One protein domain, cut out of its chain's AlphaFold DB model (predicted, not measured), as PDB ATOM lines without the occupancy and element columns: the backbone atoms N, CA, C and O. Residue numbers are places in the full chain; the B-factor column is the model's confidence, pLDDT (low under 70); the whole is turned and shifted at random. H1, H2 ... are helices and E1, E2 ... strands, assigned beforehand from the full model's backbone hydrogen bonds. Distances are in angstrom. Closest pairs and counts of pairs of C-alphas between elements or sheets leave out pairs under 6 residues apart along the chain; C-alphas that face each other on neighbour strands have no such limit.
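This is residues 9 to 32 and 76 to 119 of the 119 residues of the protein "Hypothetical protein" of Spirodela intermedia (UniProt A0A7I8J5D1). A small two-stranded sheet, E1 and E2, lies in a head of long loops, and one long helix, H1, runs away from it as an arm. Residues 76 to 86, the far part of H1, stick out free and make much of the length. The printed part has 68 residues, with E1, H1 and E2 in that order along the chain; the sheet is antiparallel, and the class is mixed, helices and strands, with under half of the residues in named elements. The whole is loose, with a radius of gyration of the C-alphas of 13.7 A, and elongated, spanning 44 by 25 by 19 A.

Begin at the sheet, where E1, residues 26 to 30, and E2, residues 112 to 116, are antiparallel neighbours at 154 degrees. Look at C-alphas 28 and 114, which face each other at 5.2 A. N 115 and O 27 are within hydrogen-bond range at 3.1 A, as are N 29 and O 113 at 3.4 A. Go next to H1, residues 76 to 98: its closest C-alpha pair with E2 is Tyr 98 and Tyr 112, 6.3 A apart. Within H1, 18 of 19 O i to N i+4 pairs are within hydrogen-bond range. Between H1 and E2, residues 100 to 101 pair antiparallel with residues 106 to 107.

Find C-alpha 26 at (35.244, -41.058, 11.934), where E1 begins. H1 starts at C-alpha 76, (41.522, -26.509, -17.641), and runs 31.8 A to C-alpha 98. E2 ends at C-alpha 116, (32.284, -45.673, 10.928).

Residues 33 to 75 are not printed, and C-alphas 32 and 76 are 45.1 A apart across this cut. The link from H1 to E2 is long, 13 residues. Confidence is low, under 70, at residues 9 to 32 and residue 119.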
ATOM      1  N   SER A   9      40.287 -44.082  24.294       43.78
ATOM      2  CA  SER A   9      40.200 -42.627  24.195       43.78
ATOM      3  C   SER A   9      39.642 -42.309  22.811       43.78
ATOM      4  O   SER A   9      40.399 -42.234  21.842       43.78
ATOM      5  N   SER A  10      38.318 -42.199  22.714       44.22
ATOM      6  CA  SER A  10      37.639 -41.669  21.540       44.22
ATOM      7  C   SER A  10      37.965 -40.185  21.461       44.22
ATOM      8  O   SER A  10      37.704 -39.397  22.373       44.22
ATOM      9  N   SER A  11      38.648 -39.804  20.393       48.00
ATOM     10  CA  SER A  11      38.925 -38.413  20.075       48.00
ATOM     11  C   SER A  11      38.435 -38.200  18.661       48.00
ATOM     12  O   SER A  11      38.998 -38.748  17.712       48.00
ATOM     13  N   VAL A  12      37.368 -37.411  18.523       47.25
ATOM     14  CA  VAL A  12      36.918 -36.912  17.224       47.25
ATOM     15  C   VAL A  12      38.032 -36.010  16.707       47.25
ATOM     16  O   VAL A  12      38.187 -34.862  17.129       47.25
ATOM     17  N   CYS A  13      38.886 -36.552  15.843       46.69
ATOM     18  CA  CYS A  13      40.073 -35.844  15.400       46.69
ATOM     19  C   CYS A  13      39.692 -34.838  14.307       46.69
ATOM     20  O   CYS A  13      39.848 -35.098  13.117       46.69
ATOM     21  N   LEU A  14      39.255 -33.644  14.714       43.75
ATOM     22  CA  LEU A  14      39.071 -32.495  13.814       43.75
ATOM     23  C   LEU A  14      40.391 -32.069  13.127       43.75
ATOM     24  O   LEU A  14      40.370 -31.367  12.124       43.75
ATOM     25  N   HIS A  15      41.543 -32.544  13.621       45.41
ATOM     26  CA  HIS A  15      42.864 -32.395  12.991       45.41
ATOM     27  C   HIS A  15      43.136 -33.388  11.838       45.41
ATOM     28  O   HIS A  15      44.213 -33.342  11.241       45.41
ATOM     29  N   CYS A  16      42.205 -34.298  11.525       48.78
ATOM     30  CA  CYS A  16      42.286 -35.183  10.355       48.78
ATOM     31  C   CYS A  16      41.614 -34.603   9.103       48.78
ATOM     32  O   CYS A  16      41.506 -35.326   8.124       48.78
ATOM     33  N   TYR A  17      41.185 -33.336   9.104       45.50
ATOM     34  CA  TYR A  17      40.599 -32.695   7.923       45.50
ATOM     35  C   TYR A  17      41.681 -32.259   6.923       45.50
ATOM     36  O   TYR A  17      42.351 -31.249   7.167       45.50
ATOM     37  N   PRO A  18      41.846 -32.925   5.763       51.84
ATOM     38  CA  PRO A  18      42.345 -32.225   4.593       51.84
ATOM     39  C   PRO A  18      41.283 -31.189   4.204       51.84
ATOM     40  O   PRO A  18      40.094 -31.492   4.160       51.84
ATOM     41  N   ARG A  19      41.693 -29.952   3.919       51.41
ATOM     42  CA  ARG A  19      40.809 -28.829   3.537       51.41
ATOM     43  C   ARG A  19      39.995 -29.038   2.238       51.41
ATOM     44  O   ARG A  19      39.421 -28.077   1.742       51.41
ATOM     45  N   PHE A  20      39.952 -30.248   1.685       44.31
ATOM     46  CA  PHE A  20      39.532 -30.509   0.307       44.31
ATOM     47  C   PHE A  20      38.538 -31.661   0.108       44.31
ATOM     48  O   PHE A  20      38.160 -31.902  -1.030       44.31
ATOM     49  N   LEU A  21      38.089 -32.368   1.152       44.81
ATOM     50  CA  LEU A  21      37.195 -33.522   0.980       44.81
ATOM     51  C   LEU A  21      35.944 -33.398   1.850       44.81
ATOM     52  O   LEU A  21      36.031 -33.032   3.024       44.81
ATOM     53  N   GLU A  22      34.790 -33.675   1.241       42.72
ATOM     54  CA  GLU A  22      33.481 -33.674   1.892       42.72
ATOM     55  C   GLU A  22      33.474 -34.503   3.187       42.72
ATOM     56  O   GLU A  22      34.126 -35.535   3.338       42.72
ATOM     57  N   PHE A  23      32.719 -33.982   4.146       38.03
ATOM     58  CA  PHE A  23      32.748 -34.292   5.564       38.03
ATOM     59  C   PHE A  23      32.222 -35.710   5.862       38.03
ATOM     60  O   PHE A  23      31.013 -35.933   5.869       38.03
ATOM     61  N   ARG A  24      33.102 -36.660   6.209       54.47
ATOM     62  CA  ARG A  24      32.723 -37.854   6.989       54.47
ATOM     63  C   ARG A  24      33.465 -37.871   8.321       54.47
ATOM     64  O   ARG A  24      34.690 -37.794   8.373       54.47
ATOM     65  N   LEU A  25      32.701 -37.917   9.412       55.50
ATOM     66  CA  LEU A  25      33.230 -37.993  10.770       55.50
ATOM     67  C   LEU A  25      33.555 -39.462  11.085       55.50
ATOM     68  O   LEU A  25      32.684 -40.321  10.985       55.50
ATOM     69  N   PHE A  26      34.797 -39.739  11.478       51.12
ATOM     70  CA  PHE A  26      35.244 -41.058  11.934       51.12
ATOM     71  C   PHE A  26      35.725 -40.977  13.384       51.12
ATOM     72  O   PHE A  26      36.375 -39.999  13.765       51.12
ATOM     73  N   ASP A  27      35.444 -42.012  14.181       55.16
ATOM     74  CA  ASP A  27      36.087 -42.188  15.486       55.16
ATOM     75  C   ASP A  27      37.407 -42.949  15.288       55.16
ATOM     76  O   ASP A  27      37.454 -43.983  14.607       55.16
ATOM     77  N   VAL A  28      38.496 -42.407  15.837       57.19
ATOM     78  CA  VAL A  28      39.858 -42.916  15.643       57.19
ATOM     79  C   VAL A  28      40.460 -43.279  16.996       57.19
ATOM     80  O   VAL A  28      40.892 -42.418  17.763       57.19
ATOM     81  N   GLY A  29      40.564 -44.582  17.260       58.91
ATOM     82  CA  GLY A  29      41.244 -45.115  18.442       58.91
ATOM     83  C   GLY A  29      42.724 -45.404  18.168       58.91
ATOM     84  O   GLY A  29      43.060 -46.127  17.226       58.91
ATOM     85  N   ARG A  30      43.634 -44.881  19.003       56.62
ATOM     86  CA  ARG A  30      45.077 -45.200  18.952       56.62
ATOM     87  C   ARG A  30      45.363 -46.444  19.797       56.62
ATOM     88  O   ARG A  30      45.176 -46.419  21.007       56.62
ATOM     89  N   THR A  31      45.860 -47.518  19.187       54.78
ATOM     90  CA  THR A  31      46.025 -48.826  19.857       54.78
ATOM     91  C   THR A  31      47.394 -49.047  20.519       54.78
ATOM     92  O   THR A  31      47.683 -50.157  20.956       54.78
ATOM     93  N   GLY A  32      48.258 -48.029  20.593       48.62
ATOM     94  CA  GLY A  32      49.631 -48.156  21.100       48.62
ATOM     95  C   GLY A  32      49.948 -47.194  22.242       48.62
ATOM     96  O   GLY A  32      49.509 -46.042  22.224       48.62
ATOM     97  N   GLU A  76      42.056 -25.482 -18.542       93.44
ATOM     98  CA  GLU A  76      41.522 -26.509 -17.641       93.44
ATOM     99  C   GLU A  76      42.527 -27.644 -17.417       93.44
ATOM    100  O   GLU A  76      42.823 -27.979 -16.274       93.44
ATOM    101  N   THR A  77      43.161 -28.133 -18.486       93.62
ATOM    102  CA  THR A  77      44.182 -29.185 -18.407       93.62
ATOM    103  C   THR A  77      45.384 -28.774 -17.556       93.62
ATOM    104  O   THR A  77      45.833 -29.550 -16.717       93.62
ATOM    105  N   GLU A  78      45.889 -27.545 -17.705       93.38
ATOM    106  CA  GLU A  78      47.019 -27.064 -16.897       93.38
ATOM    107  C   GLU A  78      46.660 -26.969 -15.408       93.38
ATOM    108  O   GLU A  78      47.471 -27.305 -14.540       93.38
ATOM    109  N   MET A  79      45.439 -26.527 -15.097       92.44
ATOM    110  CA  MET A  79      44.954 -26.470 -13.719       92.44
ATOM    111  C   MET A  79      44.802 -27.870 -13.125       92.44
ATOM    112  O   MET A  79      45.261 -28.118 -12.008       92.44
ATOM    113  N   GLU A  80      44.195 -28.795 -13.865       91.88
ATOM    114  CA  GLU A  80      44.031 -30.182 -13.435       91.88
ATOM    115  C   GLU A  80      45.381 -30.844 -13.158       91.88
ATOM    116  O   GLU A  80      45.574 -31.424 -12.089       91.88
ATOM    117  N   GLU A  81      46.352 -30.711 -14.063       92.75
ATOM    118  CA  GLU A  81      47.695 -31.267 -13.884       92.75
ATOM    119  C   GLU A  81      48.378 -30.737 -12.617       92.75
ATOM    120  O   GLU A  81      48.986 -31.509 -11.864       92.75
ATOM    121  N   PHE A  82      48.229 -29.441 -12.335       90.81
ATOM    122  CA  PHE A  82      48.761 -28.828 -11.122       90.81
ATOM    123  C   PHE A  82      48.147 -29.440  -9.854       90.81
ATOM    124  O   PHE A  82      48.872 -29.850  -8.937       90.81
ATOM    125  N   PHE A  83      46.817 -29.548  -9.800       90.25
ATOM    126  CA  PHE A  83      46.128 -30.084  -8.626       90.25
ATOM    127  C   PHE A  83      46.353 -31.587  -8.451       90.25
ATOM    128  O   PHE A  83      46.573 -32.025  -7.322       90.25
ATOM    129  N   LEU A  84      46.412 -32.369  -9.531       89.94
ATOM    130  CA  LEU A  84      46.646 -33.818  -9.481       89.94
ATOM    131  C   LEU A  84      47.972 -34.180  -8.798       89.94
ATOM    132  O   LEU A  84      48.062 -35.182  -8.075       89.94
ATOM    133  N   VAL A  85      49.020 -33.381  -9.013       91.19
ATOM    134  CA  VAL A  85      50.318 -33.586  -8.352       91.19
ATOM    135  C   VAL A  85      50.198 -33.341  -6.849       91.19
ATOM    136  O   VAL A  85      50.640 -34.181  -6.056       91.19
ATOM    137  N   ALA A  86      49.593 -32.221  -6.453       89.19
ATOM    138  CA  ALA A  86      49.405 -31.864  -5.049       89.19
ATOM    139  C   ALA A  86      48.495 -32.870  -4.324       89.19
ATOM    140  O   ALA A  86      48.836 -33.353  -3.243       89.19
ATOM    141  N   GLU A  87      47.389 -33.262  -4.954       89.56
ATOM    142  CA  GLU A  87      46.426 -34.225  -4.426       89.56
ATOM    143  C   GLU A  87      47.076 -35.593  -4.199       89.56
ATOM    144  O   GLU A  87      46.931 -36.195  -3.132       89.56
ATOM    145  N   ARG A  88      47.873 -36.079  -5.159       89.44
ATOM    146  CA  ARG A  88      48.593 -37.352  -5.015       89.44
ATOM    147  C   ARG A  88      49.551 -37.331  -3.827       89.44
ATOM    148  O   ARG A  88      49.652 -38.331  -3.109       89.44
ATOM    149  N   GLN A  89      50.276 -36.230  -3.642       89.69
ATOM    150  CA  GLN A  89      51.198 -36.084  -2.516       89.69
ATOM    151  C   GLN A  89      50.446 -36.073  -1.187       89.69
ATOM    152  O   GLN A  89      50.854 -36.769  -0.255       89.69
ATOM    153  N   GLU A  90      49.338 -35.341  -1.110       87.81
ATOM    154  CA  GLU A  90      48.554 -35.245   0.117       87.81
ATOM    155  C   GLU A  90      47.871 -36.572   0.460       87.81
ATOM    156  O   GLU A  90      47.961 -37.035   1.599       87.81
ATOM    157  N   ARG A  91      47.322 -37.274  -0.539       86.69
ATOM    158  CA  ARG A  91      46.788 -38.634  -0.377       86.69
ATOM    159  C   ARG A  91      47.832 -39.583   0.200       86.69
ATOM    160  O   ARG A  91      47.533 -40.333   1.127       86.69
ATOM    161  N   LYS A  92      49.062 -39.547  -0.326       90.06
ATOM    162  CA  LYS A  92      50.157 -40.386   0.178       90.06
ATOM    163  C   LYS A  92      50.498 -40.043   1.629       90.06
ATOM    164  O   LYS A  92      50.575 -40.941   2.459       90.06
ATOM    165  N   ARG A  93      50.653 -38.755   1.952       88.69
ATOM    166  CA  ARG A  93      50.934 -38.299   3.325       88.69
ATOM    167  C   ARG A  93      49.855 -38.747   4.306       88.69
ATOM    168  O   ARG A  93      50.180 -39.160   5.419       88.69
ATOM    169  N   PHE A  94      48.592 -38.678   3.897       86.50
ATOM    170  CA  PHE A  94      47.471 -39.117   4.714       86.50
ATOM    171  C   PHE A  94      47.503 -40.629   4.943       86.50
ATOM    172  O   PHE A  94      47.506 -41.074   6.091       86.50
ATOM    173  N   ALA A  95      47.621 -41.408   3.866       88.44
ATOM    174  CA  ALA A  95      47.718 -42.862   3.910       88.44
ATOM    175  C   ALA A  95      48.864 -43.341   4.817       88.44
ATOM    176  O   ALA A  95      48.641 -44.168   5.703       88.44
ATOM    177  N   ASP A  96      50.060 -42.764   4.669       89.12
ATOM    178  CA  ASP A  96      51.246 -43.124   5.453       89.12
ATOM    179  C   ASP A  96      51.082 -42.774   6.945       89.12
ATOM    180  O   ASP A  96      51.532 -43.502   7.838       89.12
ATOM    181  N   LYS A  97      50.437 -41.642   7.251       88.50
ATOM    182  CA  LYS A  97      50.256 -41.188   8.635       88.50
ATOM    183  C   LYS A  97      49.195 -42.003   9.366       88.50
ATOM    184  O   LYS A  97      49.420 -42.382  10.521       88.50
ATOM    185  N   TYR A  98      48.077 -42.248   8.694       87.38
ATOM    186  CA  TYR A  98      46.809 -42.643   9.296       87.38
ATOM    187  C   TYR A  98      46.305 -44.027   8.892       87.38
ATOM    188  O   TYR A  98      45.273 -44.447   9.407       87.38
ATOM    189  N   ASN A  99      47.013 -44.727   8.002       91.12
ATOM    190  CA  ASN A  99      46.605 -46.021   7.458       91.12
ATOM    191  C   ASN A  99      45.155 -46.007   6.937       91.12
ATOM    192  O   ASN A  99      44.341 -46.849   7.299       91.12
ATOM    193  N   TYR A 100      44.831 -45.030   6.087       88.25
ATOM    194  CA  TYR A 100      43.503 -44.865   5.493       88.25
ATOM    195  C   TYR A 100      43.603 -44.442   4.025       88.25
ATOM    196  O   TYR A 100      44.369 -43.528   3.704       88.25
ATOM    197  N   ASP A 101      42.847 -45.094   3.142       89.00
ATOM    198  CA  ASP A 101      42.742 -44.719   1.729       89.00
ATOM    199  C   ASP A 101      41.528 -43.810   1.534       89.00
ATOM    200  O   ASP A 101      40.384 -44.259   1.511       89.00
ATOM    201  N   VAL A 102      41.796 -42.516   1.383       84.75
ATOM    202  CA  VAL A 102      40.772 -41.471   1.263       84.75
ATOM    203  C   VAL A 102      40.007 -41.546  -0.058       84.75
ATOM    204  O   VAL A 102      38.848 -41.155  -0.109       84.75
ATOM    205  N   VAL A 103      40.618 -42.068  -1.126       86.44
ATOM    206  CA  VAL A 103      39.950 -42.156  -2.437       86.44
ATOM    207  C   VAL A 103      38.946 -43.294  -2.449       86.44
ATOM    208  O   VAL A 103      37.876 -43.176  -3.037       86.44
ATOM    209  N   LYS A 104      39.293 -44.410  -1.806       88.19
ATOM    210  CA  LYS A 104      38.392 -45.560  -1.689       88.19
ATOM    211  C   LYS A 104      37.450 -45.455  -0.496       88.19
ATOM    212  O   LYS A 104      36.504 -46.229  -0.431       88.19
ATOM    213  N   ASP A 105      37.722 -44.530   0.420       85.81
ATOM    214  CA  ASP A 105      37.047 -44.408   1.711       85.81
ATOM    215  C   ASP A 105      37.116 -45.720   2.516       85.81
ATOM    216  O   ASP A 105      36.115 -46.223   3.023       85.81
ATOM    217  N   VAL A 106      38.311 -46.324   2.579       86.12
ATOM    218  CA  VAL A 106      38.531 -47.616   3.252       86.12
ATOM    219  C   VAL A 106      39.701 -47.525   4.232       86.12
ATOM    220  O   VAL A 106      40.793 -47.075   3.859       86.12
ATOM    221  N   PRO A 107      39.535 -48.014   5.475       90.00
ATOM    222  CA  PRO A 107      40.647 -48.127   6.398       90.00
ATOM    223  C   PRO A 107      41.618 -49.225   5.985       90.00
ATOM    224  O   PRO A 107      41.231 -50.321   5.584       90.00
ATOM    225  N   MET A 108      42.902 -48.933   6.128       90.19
ATOM    226  CA  MET A 108      43.986 -49.877   5.898       90.19
ATOM    227  C   MET A 108      44.530 -50.389   7.230       90.19
ATOM    228  O   MET A 108      44.338 -49.784   8.288       90.19
ATOM    229  N   GLU A 109      45.238 -51.509   7.178       87.69
ATOM    230  CA  GLU A 109      45.895 -52.071   8.351       87.69
ATOM    231  C   GLU A 109      47.018 -51.144   8.847       87.69
ATOM    232  O   GLU A 109      47.827 -50.643   8.063       87.69
ATOM    233  N   GLY A 110      47.064 -50.880  10.157       87.62
ATOM    234  CA  GLY A 110      48.086 -50.012  10.730       87.62
ATOM    235  C   GLY A 110      47.834 -49.578  12.172       87.62
ATOM    236  O   GLY A 110      47.225 -50.286  12.972       87.62
ATOM    237  N   ARG A 111      48.367 -48.401  12.521       88.44
ATOM    238  CA  ARG A 111      48.397 -47.862  13.895       88.44
ATOM    239  C   ARG A 111      47.037 -47.396  14.407       88.44
ATOM    240  O   ARG A 111      46.862 -47.254  15.619       88.44
ATOM    241  N   TYR A 112      46.123 -47.097  13.498       85.50
ATOM    242  CA  TYR A 112      44.811 -46.555  13.803       85.50
ATOM    243  C   TYR A 112      43.726 -47.542  13.401       85.50
ATOM    244  O   TYR A 112      43.777 -48.130  12.324       85.50
ATOM    245  N   LYS A 113      42.725 -47.702  14.266       86.25
ATOM    246  CA  LYS A 113      41.476 -48.377  13.914       86.25
ATOM    247  C   LYS A 113      40.422 -47.314  13.649       86.25
ATOM    248  O   LYS A 113      40.177 -46.473  14.513       86.25
ATOM    249  N   TRP A 114      39.848 -47.365  12.455       83.94
ATOM    250  CA  TRP A 114      38.799 -46.463  12.000       83.94
ATOM    251  C   TRP A 114      37.449 -47.122  12.227       83.94
ATOM    252  O   TRP A 114      37.239 -48.254  11.783       83.94
ATOM    253  N   PHE A 115      36.548 -46.420  12.906       80.19
ATOM    254  CA  PHE A 115      35.181 -46.877  13.109       80.19
ATOM    255  C   PHE A 115      34.222 -45.942  12.377       80.19
ATOM    256  O   PHE A 115      34.303 -44.723  12.574       80.19
ATOM    257  N   PRO A 116      33.328 -46.482  11.525       76.81
ATOM    258  CA  PRO A 116      32.284 -45.673  10.928       76.81
ATOM    259  C   PRO A 116      31.389 -45.154  12.048       76.81
ATOM    260  O   PRO A 116      30.917 -45.923  12.891       76.81
ATOM    261  N   ILE A 117      31.159 -43.847  12.064       72.06
ATOM    262  CA  ILE A 117      30.134 -43.274  12.924       72.06
ATOM    263  C   ILE A 117      28.812 -43.583  12.229       72.06
ATOM    264  O   ILE A 117      28.543 -43.064  11.149       72.06
ATOM    265  N   LEU A 118      28.050 -44.520  12.796       71.44
ATOM    266  CA  LEU A 118      26.728 -44.886  12.290       71.44
ATOM    267  C   LEU A 118      25.875 -43.610  12.198       71.44
ATOM    268  O   LEU A 118      25.691 -42.933  13.210       71.44
ATOM    269  N   SER A 119      25.420 -43.275  10.987       59.78
ATOM    270  CA  SER A 119      24.483 -42.177  10.711       59.78
ATOM    271  C   SER A 119      23.042 -42.641  10.830       59.78
ATOM    272  O   SER A 119      22.759 -43.707  10.232       59.78
TER     273      SER A 119